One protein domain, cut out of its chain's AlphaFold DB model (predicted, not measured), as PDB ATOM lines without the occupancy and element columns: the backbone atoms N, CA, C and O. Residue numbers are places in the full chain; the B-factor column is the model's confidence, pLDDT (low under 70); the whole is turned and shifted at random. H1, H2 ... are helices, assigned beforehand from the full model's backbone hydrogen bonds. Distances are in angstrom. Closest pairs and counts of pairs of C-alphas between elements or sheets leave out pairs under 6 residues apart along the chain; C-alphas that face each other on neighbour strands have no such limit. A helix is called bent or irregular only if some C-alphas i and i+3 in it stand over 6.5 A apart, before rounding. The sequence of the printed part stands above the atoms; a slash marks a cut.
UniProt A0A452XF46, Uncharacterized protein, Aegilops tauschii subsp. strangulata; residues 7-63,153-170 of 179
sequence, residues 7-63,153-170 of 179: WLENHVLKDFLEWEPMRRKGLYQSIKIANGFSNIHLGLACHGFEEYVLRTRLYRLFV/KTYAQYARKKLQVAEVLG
ATOM      1  N   TRP A   7     104.434  82.628 115.785       87.44
ATOM      2  CA  TRP A   7     104.657  82.468 114.347       87.44
ATOM      3  C   TRP A   7     103.795  81.354 113.728       87.44
ATOM      4  O   TRP A   7     103.452  81.438 112.549       87.44
ATOM      5  N   LEU A   8     103.414  80.335 114.509       88.12
ATOM      6  CA  LEU A   8     102.612  79.211 114.038       88.12
ATOM      7  C   LEU A   8     101.209  79.657 113.620       88.12
ATOM      8  O   LEU A   8     100.680  79.126 112.649       88.12
ATOM      9  N   GLU A   9     100.645  80.668 114.291       84.56
ATOM     10  CA  GLU A   9      99.297  81.194 114.031       84.56
ATOM     11  C   GLU A   9      99.123  81.602 112.567       84.56
ATOM     12  O   GLU A   9      98.096  81.305 111.964       84.56
ATOM     13  N   ASN A  10     100.161  82.177 111.954       86.31
ATOM     14  CA  ASN A  10     100.139  82.594 110.551       86.31
ATOM     15  C   ASN A  10     100.101  81.414 109.568       86.31
ATOM     16  O   ASN A  10      99.667  81.585 108.433       86.31
ATOM     17  N   HIS A  11     100.507  80.221 110.003       89.25
ATOM     18  CA  HIS A  11     100.693  79.045 109.153       89.25
ATOM     19  C   HIS A  11      99.578  78.005 109.298       89.25
ATOM     20  O   HIS A  11      99.477  77.119 108.459       89.25
ATOM     21  N   VAL A  12      98.721  78.103 110.323       87.88
ATOM     22  CA  VAL A  12      97.728  77.054 110.631       87.88
ATOM     23  C   VAL A  12      96.663  76.835 109.546       87.88
ATOM     24  O   VAL A  12      95.954  75.831 109.580       87.88
ATOM     25  N   LEU A  13      96.509  77.773 108.609       88.25
ATOM     26  CA  LEU A  13      95.561  77.670 107.493       88.25
ATOM     27  C   LEU A  13      96.213  77.238 106.175       88.25
ATOM     28  O   LEU A  13      95.513  77.158 105.175       88.25
ATOM     29  N   LYS A  14      97.525  76.978 106.162       89.75
ATOM     30  CA  LYS A  14      98.217  76.501 104.965       89.75
ATOM     31  C   LYS A  14      97.792  75.081 104.593       89.75
ATOM     32  O   LYS A  14      97.345  74.311 105.450       89.75
ATOM     33  N   ASP A  15      98.004  74.739 103.328       89.44
ATOM     34  CA  ASP A  15      97.783  73.393 102.815       89.44
ATOM     35  C   ASP A  15      98.714  72.376 103.473       89.44
ATOM     36  O   ASP A  15      99.770  72.714 104.012       89.44
ATOM     37  N   PHE A  16      98.327  71.101 103.411       85.81
ATOM     38  CA  PHE A  16      98.990  70.020 104.140       85.81
ATOM     39  C   PHE A  16     100.513  69.977 103.929       85.81
ATOM     40  O   PHE A  16     101.260  69.871 104.901       85.81
ATOM     41  N   LEU A  17     100.976  70.114 102.679       91.00
ATOM     42  CA  LEU A  17     102.400  70.038 102.333       91.00
ATOM     43  C   LEU A  17     103.229  71.165 102.966       91.00
ATOM     44  O   LEU A  17     104.360  70.936 103.387       91.00
ATOM     45  N   GLU A  18     102.667  72.368 103.076       91.31
ATOM     46  CA  GLU A  18     103.339  73.492 103.731       91.31
ATOM     47  C   GLU A  18     103.142  73.490 105.253       91.31
ATOM     48  O   GLU A  18     103.982  73.998 106.002       91.31
ATOM     49  N   TRP A  19     102.016  72.948 105.720       92.12
ATOM     50  CA  TRP A  19     101.657  72.892 107.130       92.12
ATOM     51  C   TRP A  19     102.491  71.865 107.895       92.12
ATOM     52  O   TRP A  19     102.954  72.157 108.996       92.12
ATOM     53  N   GLU A  20     102.724  70.681 107.332       92.75
ATOM     54  CA  GLU A  20     103.336  69.563 108.057       92.75
ATOM     55  C   GLU A  20     104.748  69.870 108.612       92.75
ATOM     56  O   GLU A  20     104.997  69.598 109.794       92.75
ATOM     57  N   PRO A  21     105.668  70.522 107.870       93.25
ATOM     58  CA  PRO A  21     106.955  70.946 108.429       93.25
ATOM     59  C   PRO A  21     106.807  71.948 109.587       93.25
ATOM     60  O   PRO A  21     107.516  71.861 110.595       93.25
ATOM     61  N   MET A  22     105.858  72.882 109.471       92.31
ATOM     62  CA  MET A  22     105.578  73.895 110.496       92.31
ATOM     63  C   MET A  22     104.973  73.261 111.745       92.31
ATOM     64  O   MET A  22     105.381  73.587 112.862       92.31
ATOM     65  N   ARG A  23     104.064  72.300 111.563       92.69
ATOM     66  CA  ARG A  23     103.461  71.512 112.636       92.69
ATOM     67  C   ARG A  23     104.524  70.774 113.437       92.69
ATOM     68  O   ARG A  23     104.549  70.909 114.656       92.69
ATOM     69  N   ARG A  24     105.442  70.058 112.776       92.56
ATOM     70  CA  ARG A  24     106.534  69.339 113.458       92.56
ATOM     71  C   ARG A  24     107.411  70.285 114.269       92.56
ATOM     72  O   ARG A  24     107.660  70.033 115.444       92.56
ATOM     73  N   LYS A  25     107.837  71.404 113.673       93.19
ATOM     74  CA  LYS A  25     108.624  72.429 114.377       93.19
ATOM     75  C   LYS A  25     107.871  72.987 115.588       93.19
ATOM     76  O   LYS A  25     108.463  73.135 116.657       93.19
ATOM     77  N   GLY A  26     106.576  73.263 115.433       91.94
ATOM     78  CA  GLY A  26     105.701  73.700 116.517       91.94
ATOM     79  C   GLY A  26     105.610  72.668 117.642       91.94
ATOM     80  O   GLY A  26     105.761  73.031 118.805       91.94
ATOM     81  N   LEU A  27     105.460  71.384 117.310       92.75
ATOM     82  CA  LEU A  27     105.399  70.298 118.288       92.75
ATOM     83  C   LEU A  27     106.686  70.224 119.121       92.75
ATOM     84  O   LEU A  27     106.614  70.248 120.349       92.75
ATOM     85  N   TYR A  28     107.862  70.238 118.487       91.50
ATOM     86  CA  TYR A  28     109.141  70.246 119.211       91.50
ATOM     87  C   TYR A  28     109.272  71.445 120.161       91.50
ATOM     88  O   TYR A  28     109.705  71.293 121.304       91.50
ATOM     89  N   GLN A  29     108.864  72.636 119.718       91.56
ATOM     90  CA  GLN A  29     108.873  73.832 120.564       91.56
ATOM     91  C   GLN A  29     107.888  73.717 121.732       91.56
ATOM     92  O   GLN A  29     108.229  74.084 122.853       91.56
ATOM     93  N   SER A  30     106.699  73.158 121.496       90.19
ATOM     94  CA  SER A  30     105.689  72.954 122.537       90.19
ATOM     95  C   SER A  30     106.172  72.009 123.638       90.19
ATOM     96  O   SER A  30     105.965  72.300 124.812       90.19
ATOM     97  N   ILE A  31     106.884  70.937 123.271       90.25
ATOM     98  CA  ILE A  31     107.485  69.981 124.208       90.25
ATOM     99  C   ILE A  31     108.582  70.672 125.020       90.25
ATOM    100  O   ILE A  31     108.616  70.553 126.240       90.25
ATOM    101  N   LYS A  32     109.440  71.467 124.367       89.62
ATOM    102  CA  LYS A  32     110.481  72.241 125.056       89.62
ATOM    103  C   LYS A  32     109.893  73.225 126.077       89.62
ATOM    104  O   LYS A  32     110.427  73.343 127.174       89.62
ATOM    105  N   ILE A  33     108.792  73.898 125.733       85.81
ATOM    106  CA  ILE A  33     108.060  74.789 126.649       85.81
ATOM    107  C   ILE A  33     107.435  73.989 127.795       85.81
ATOM    108  O   ILE A  33     107.539  74.394 128.949       85.81
ATOM    109  N   ALA A  34     106.787  72.864 127.480       85.44
ATOM    110  CA  ALA A  34     106.129  71.995 128.449       85.44
ATOM    111  C   ALA A  34     107.106  71.435 129.491       85.44
ATOM    112  O   ALA A  34     106.770  71.418 130.669       85.44
ATOM    113  N   ASN A  35     108.331  71.091 129.086       84.88
ATOM    114  CA  ASN A  35     109.397  70.651 129.992       84.88
ATOM    115  C   ASN A  35     109.800  71.717 131.028       84.88
ATOM    116  O   ASN A  35     110.443  71.389 132.019       84.88
ATOM    117  N   GLY A  36     109.430  72.987 130.826       83.88
ATOM    118  CA  GLY A  36     109.581  74.038 131.834       83.88
ATOM    119  C   GLY A  36     108.545  73.975 132.967       83.88
ATOM    120  O   GLY A  36     108.597  74.806 133.869       83.88
ATOM    121  N   PHE A  37     107.599  73.034 132.922       81.19
ATOM    122  CA  PHE A  37     106.565  72.826 133.933       81.19
ATOM    123  C   PHE A  37     106.703  71.423 134.537       81.19
ATOM    124  O   PHE A  37     106.743  70.434 133.812       81.19
ATOM    125  N   SER A  38     106.704  71.325 135.867       77.88
ATOM    126  CA  SER A  38     106.913  70.064 136.598       77.88
ATOM    127  C   SER A  38     105.825  69.005 136.367       77.88
ATOM    128  O   SER A  38     106.106  67.817 136.463       77.88
ATOM    129  N   ASN A  39     104.600  69.419 136.026       79.00
ATOM    130  CA  ASN A  39     103.430  68.533 135.933       79.00
ATOM    131  C   ASN A  39     102.994  68.204 134.491       79.00
ATOM    132  O   ASN A  39     101.948  67.582 134.295       79.00
ATOM    133  N   ILE A  40     103.752  68.616 133.465       81.88
ATOM    134  CA  ILE A  40     103.407  68.345 132.060       81.88
ATOM    135  C   ILE A  40     104.337  67.270 131.491       81.88
ATOM    136  O   ILE A  40     105.476  67.542 131.129       81.88
ATOM    137  N   HIS A  41     103.826  66.049 131.354       84.88
ATOM    138  CA  HIS A  41     104.526  64.961 130.666       84.88
ATOM    139  C   HIS A  41     104.309  65.008 129.142       84.88
ATOM    140  O   HIS A  41     103.389  65.661 128.646       84.88
ATOM    141  N   LEU A  42     105.146  64.279 128.390       87.12
ATOM    142  CA  LEU A  42     105.195  64.313 126.920       87.12
ATOM    143  C   LEU A  42     103.820  64.144 126.252       87.12
ATOM    144  O   LEU A  42     103.482  64.909 125.352       87.12
ATOM    145  N   GLY A  43     103.006  63.188 126.712       87.94
ATOM    146  CA  GLY A  43     101.658  62.972 126.176       87.94
ATOM    147  C   GLY A  43     100.764  64.211 126.298       87.94
ATOM    148  O   GLY A  43     100.138  64.623 125.321       87.94
ATOM    149  N   LEU A  44     100.765  64.868 127.463       85.88
ATOM    150  CA  LEU A  44     100.021  66.114 127.676       85.88
ATOM    151  C   LEU A  44     100.574  67.271 126.846       85.88
ATOM    152  O   LEU A  44      99.793  68.091 126.369       85.88
ATOM    153  N   ALA A  45     101.890  67.337 126.640       88.12
ATOM    154  CA  ALA A  45     102.494  68.342 125.770       88.12
ATOM    155  C   ALA A  45     102.026  68.178 124.313       88.12
ATOM    156  O   ALA A  45     101.618  69.158 123.689       88.12
ATOM    157  N   CYS A  46     102.004  66.945 123.797       89.69
ATOM    158  CA  CYS A  46     101.498  66.637 122.459       89.69
ATOM    159  C   CYS A  46     100.005  66.975 122.318       89.69
ATOM    160  O   CYS A  46      99.617  67.674 121.382       89.69
ATOM    161  N   HIS A  47      99.165  66.538 123.261       88.75
ATOM    162  CA  HIS A  47      97.732  66.849 123.235       88.75
ATOM    163  C   HIS A  47      97.456  68.344 123.378       88.75
ATOM    164  O   HIS A  47      96.614  68.894 122.668       88.75
ATOM    165  N   GLY A  48      98.183  69.016 124.269       88.12
ATOM    166  CA  GLY A  48      98.091  70.456 124.445       88.12
ATOM    167  C   GLY A  48      98.403  71.195 123.150       88.12
ATOM    168  O   GLY A  48      97.682  72.129 122.796       88.12
ATOM    169  N   PHE A  49      99.449  70.774 122.437       91.25
ATOM    170  CA  PHE A  49      99.826  71.349 121.152       91.25
ATOM    171  C   PHE A  49      98.738  71.178 120.089       91.25
ATOM    172  O   PHE A  49      98.353  72.163 119.459       91.25
ATOM    173  N   GLU A  50      98.210  69.966 119.917       90.94
ATOM    174  CA  GLU A  50      97.138  69.708 118.950       90.94
ATOM    175  C   GLU A  50      95.869  70.502 119.286       90.94
ATOM    176  O   GLU A  50      95.275  71.120 118.399       90.94
ATOM    177  N   GLU A  51      95.486  70.580 120.568       89.00
ATOM    178  CA  GLU A  51      94.353  71.413 120.982       89.00
ATOM    179  C   GLU A  51      94.626  72.889 120.672       89.00
ATOM    180  O   GLU A  51      93.745  73.555 120.133       89.00
ATOM    181  N   TYR A  52      95.829  73.404 120.956       87.75
ATOM    182  CA  TYR A  52      96.214  74.784 120.643       87.75
ATOM    183  C   TYR A  52      96.132  75.083 119.141       87.75
ATOM    184  O   TYR A  52      95.554  76.099 118.748       87.75
ATOM    185  N   VAL A  53      96.667  74.199 118.294       89.75
ATOM    186  CA  VAL A  53      96.584  74.314 116.830       89.75
ATOM    187  C   VAL A  53      95.129  74.336 116.377       89.75
ATOM    188  O   VAL A  53      94.732  75.263 115.670       89.75
ATOM    189  N   LEU A  54      94.324  73.354 116.796       87.50
ATOM    190  CA  LEU A  54      92.916  73.253 116.418       87.50
ATOM    191  C   LEU A  54      92.156  74.518 116.816       87.50
ATOM    192  O   LEU A  54      91.491  75.139 115.991       87.50
ATOM    193  N   ARG A  55      92.316  74.944 118.068       85.06
ATOM    194  CA  ARG A  55      91.726  76.169 118.606       85.06
ATOM    195  C   ARG A  55      92.098  77.401 117.780       85.06
ATOM    196  O   ARG A  55      91.218  78.185 117.428       85.06
ATOM    197  N   THR A  56      93.372  77.535 117.420       86.50
ATOM    198  CA  THR A  56      93.875  78.641 116.595       86.50
ATOM    199  C   THR A  56      93.262  78.610 115.193       86.50
ATOM    200  O   THR A  56      92.783  79.638 114.719       86.50
ATOM    201  N   ARG A  57      93.199  77.436 114.546       87.50
ATOM    202  CA  ARG A  57      92.539  77.263 113.237       87.50
ATOM    203  C   ARG A  57      91.081  77.690 113.289       87.50
ATOM    204  O   ARG A  57      90.663  78.494 112.466       87.50
ATOM    205  N   LEU A  58      90.329  77.196 114.273       85.12
ATOM    206  CA  LEU A  58      88.912  77.524 114.438       85.12
ATOM    207  C   LEU A  58      88.699  79.031 114.631       85.12
ATOM    208  O   LEU A  58      87.789  79.600 114.040       85.12
ATOM    209  N   TYR A  59      89.548  79.704 115.407       86.00
ATOM    210  CA  TYR A  59      89.456  81.155 115.565       86.00
ATOM    211  C   TYR A  59      89.740  81.900 114.264       86.00
ATOM    212  O   TYR A  59      88.964  82.772 113.878       86.00
ATOM    213  N   ARG A  60      90.807  81.549 113.543       85.88
ATOM    214  CA  ARG A  60      91.102  82.209 112.264       85.88
ATOM    215  C   ARG A  60      89.994  81.966 111.239       85.88
ATOM    216  O   ARG A  60      89.553  82.899 110.574       85.88
ATOM    217  N   LEU A  61      89.454  80.750 111.186       84.75
ATOM    218  CA  LEU A  61      88.358  80.393 110.283       84.75
ATOM    219  C   LEU A  61      87.028  81.047 110.648       84.75
ATOM    220  O   LEU A  61      86.293  81.418 109.744       84.75
ATOM    221  N   PHE A  62      86.707  81.230 111.932       83.44
ATOM    222  CA  PHE A  62      85.344  81.597 112.345       83.44
ATOM    223  C   PHE A  62      85.218  82.898 113.145       83.44
ATOM    224  O   PHE A  62      84.095  83.293 113.452       83.44
ATOM    225  N   VAL A  63      86.321  83.538 113.538       86.69
ATOM    226  CA  VAL A  63      86.327  84.700 114.447       86.69
ATOM    227  C   VAL A  63      87.153  85.869 113.928       86.69
ATOM    228  O   VAL A  63      86.676  86.994 113.937       86.69
ATOM    229  N   LYS A 153      96.693  83.791 124.218       67.50
ATOM    230  CA  LYS A 153      97.492  84.523 123.211       67.50
ATOM    231  C   LYS A 153      98.803  83.817 122.828       67.50
ATOM    232  O   LYS A 153      99.515  84.303 121.957       67.50
ATOM    233  N   THR A 154      99.174  82.744 123.533       73.88
ATOM    234  CA  THR A 154     100.357  81.905 123.278       73.88
ATOM    235  C   THR A 154     100.155  80.498 123.848       73.88
ATOM    236  O   THR A 154      99.404  80.318 124.812       73.88
ATOM    237  N   TYR A 155     100.912  79.519 123.341       76.62
ATOM    238  CA  TYR A 155     100.936  78.162 123.898       76.62
ATOM    239  C   TYR A 155     101.327  78.120 125.385       76.62
ATOM    240  O   TYR A 155     100.704  77.420 126.173       76.62
ATOM    241  N   ALA A 156     102.305  78.926 125.810       76.56
ATOM    242  CA  ALA A 156     102.709  78.982 127.217       76.56
ATOM    243  C   ALA A 156     101.575  79.484 128.132       76.56
ATOM    244  O   ALA A 156     101.372  78.961 129.225       76.56
ATOM    245  N   GLN A 157     100.804  80.482 127.688       80.12
ATOM    246  CA  GLN A 157      99.615  80.936 128.419       80.12
ATOM    247  C   GLN A 157      98.507  79.884 128.412       80.12
ATOM    248  O   GLN A 157      97.807  79.735 129.408       80.12
ATOM    249  N   TYR A 158      98.362  79.147 127.312       81.38
ATOM    250  CA  TYR A 158      97.442  78.021 127.229       81.38
ATOM    251  C   TYR A 158      97.810  76.922 128.237       81.38
ATOM    252  O   TYR A 158      96.959  76.537 129.038       81.38
ATOM    253  N   ALA A 159      99.076  76.494 128.268       79.12
ATOM    254  CA  ALA A 159      99.579  75.494 129.206       79.12
ATOM    255  C   ALA A 159      99.367  75.935 130.662       79.12
ATOM    256  O   ALA A 159      98.787  75.190 131.447       79.12
ATOM    257  N   ARG A 160      99.717  77.186 131.004       82.25
ATOM    258  CA  ARG A 160      99.451  77.758 132.338       82.25
ATOM    259  C   ARG A 160      97.970  77.746 132.701       82.25
ATOM    260  O   ARG A 160      97.627  77.328 133.797       82.25
ATOM    261  N   LYS A 161      97.091  78.162 131.785       83.06
ATOM    262  CA  LYS A 161      95.640  78.157 132.024       83.06
ATOM    263  C   LYS A 161      95.118  76.739 132.269       83.06
ATOM    264  O   LYS A 161      94.263  76.546 133.125       83.06
ATOM    265  N   LYS A 162      95.620  75.745 131.530       83.19
ATOM    266  CA  LYS A 162      95.243  74.337 131.723       83.19
ATOM    267  C   LYS A 162      95.738  73.791 133.062       83.19
ATOM    268  O   LYS A 162      94.956  73.134 133.737       83.19
ATOM    269  N   LEU A 163      96.966  74.122 133.468       83.19
ATOM    270  CA  LEU A 163      97.485  73.781 134.796       83.19
ATOM    271  C   LEU A 163      96.636  74.408 135.913       83.19
ATOM    272  O   LEU A 163      96.187  73.688 136.792       83.19
ATOM    273  N   GLN A 164      96.303  75.700 135.821       84.00
ATOM    274  CA  GLN A 164      95.432  76.377 136.795       84.00
ATOM    275  C   GLN A 164      94.052  75.718 136.917       84.00
ATOM    276  O   GLN A 164      93.540  75.535 138.016       84.00
ATOM    277  N   VAL A 165      93.430  75.343 135.794       83.94
ATOM    278  CA  VAL A 165      92.145  74.625 135.822       83.94
ATOM    279  C   VAL A 165      92.307  73.241 136.458       83.94
ATOM    280  O   VAL A 165      91.466  72.850 137.259       83.94
ATOM    281  N   ALA A 166      93.384  72.517 136.145       83.12
ATOM    282  CA  ALA A 166      93.662  71.213 136.741       83.12
ATOM    283  C   ALA A 166      93.882  71.300 138.265       83.12
ATOM    284  O   ALA A 166      93.388  70.438 138.987       83.12
ATOM    285  N   GLU A 167      94.544  72.351 138.759       84.00
ATOM    286  CA  GLU A 167      94.692  72.635 140.197       84.00
ATOM    287  C   GLU A 167      93.344  72.925 140.870       84.00
ATOM    288  O   GLU A 167      93.052  72.402 141.945       84.00
ATOM    289  N   VAL A 168      92.493  73.747 140.241       87.56
ATOM    290  CA  VAL A 168      91.154  74.074 140.765       87.56
ATOM    291  C   VAL A 168      90.268  72.832 140.841       87.56
ATOM    292  O   VAL A 168      89.520  72.677 141.803       87.56
ATOM    293  N   LEU A 169      90.372  71.942 139.853       84.75
ATOM    294  CA  LEU A 169      89.634  70.679 139.802       84.75
ATOM    295  C   LEU A 169      90.246  69.574 140.682       84.75
ATOM    296  O   LEU A 169      89.679  68.486 140.747       84.75
ATOM    297  N   GLY A 170      91.390  69.817 141.334       82.62
ATOM    298  CA  GLY A 170      92.074  68.826 142.173       82.62
ATOM    299  C   GLY A 170      92.722  67.672 141.399       82.62
ATOM    300  O   GLY A 170      93.044  66.648 141.990       82.62
TER     301      GLY A 170
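This is residues 7 to 63 and 153 to 170 of the 179 residues of an uncharacterized protein of Aegilops tauschii subsp. strangulata (UniProt A0A452XF46). Picture two long helices, H2 and H3, set as a V, packed on each other near its closed end, where a short link turns the backbone from one into the other. The short H1 lies over the gap between the two arms of the V, and H4 packs with its first residues, 155 to 159, on both arms and then runs away from them, so that residues 164 to 170 stick out. You have 75 residues printed here, with four named helices in the order H1, H2, H3, H4 and no named strand; the class is all helix. The whole is compact, with a radius of gyration of the C-alphas of 12.9 A, and the C-alphas span 39 by 26 by 17 A along their three main axes.

Begin at C-alpha 7, at (104.657, 82.468, 114.347), where H1 starts; it holds residues 7 to 10. After the five residues between H1 and H2, find C-alpha 16 at (98.990, 70.020, 104.140); from there H2 runs over residues 16 to 34, 25.4 A from first to last C-alpha. H2 is neither bent nor irregular, but only just: C-alphas 18 and 21 are 6.5 A apart. Next look at C-alpha 42, where H3 opens; it holds residues 42 to 62, is the longest helix with 21 residues, and measures 30.1 A from first to last C-alpha. The printed lines then pass from residue 63 to residue 153. Shortly after that you meet H4, residues 155 to 168, which measures 19.9 A and ends with C-alpha 168 at (91.154, 74.074, 140.765).

Start with H2 and H3, the hub, which touch three other helices each. They touch each other with residues 26 to 34 of H2 and 42 to 49 of H3 alone, and the closest C-alphas, those of Ile 31 and Ala 45, are 5.5 A apart. Their lines stand at a steep tilt of 50 degrees, opposite ways. Now look at H1: it only just touches H2, with 3 pairs of C-alphas within 8 A, at residues 22 to 26 of H2 alone; the closest C-alphas are those of Leu 8 and Gly 26, 6.8 A apart. H1 also only just touches H3, again with 3 pairs, at residues 53 to 57 of H3 alone; here the closest C-alphas are those of Glu 9 and Thr 56, at 6.5 A. Then turn to residues 155 to 159 of H4. With these alone H4 touches residues 30 to 34 of H2, closest at the C-alphas of Ile 33 and Ala 156, 6.8 A apart, at a steep tilt of 52 degrees, the same way. The same residues touch residues 48 to 52 of H3, closest at the C-alphas of Tyr 52 and Tyr 155, 6.7 A apart, at a steep tilt of 67 degrees, opposite ways. The helix packing is mostly crossed: of the three touching pairs H2 and H3, H2 and H4, and H3 and H4, 0 are at a shallow tilt. H1 and H4 are apart. Along the backbone, every O i to N i+4 pair is within hydrogen-bond range in H3 and H4, and 13 of 15 are in H2; H1 is too short for such a pair.

The two C-alphas farthest apart are those of Leu 17 and Gly 170, at 41.2 A. Residues 64 to 152 are not printed, and C-alphas 63 and 153 are 14.2 A apart across this cut, which lies in the link from H3 to H4. Of the links that are printed whole, H1 to H2 is tight and H2 to H3 is short. Residues 164 to 170, of which 164 to 168 belong to H4, stand free. The mean pLDDT of the printed part is 86.3, and residue 153 alone is under 70.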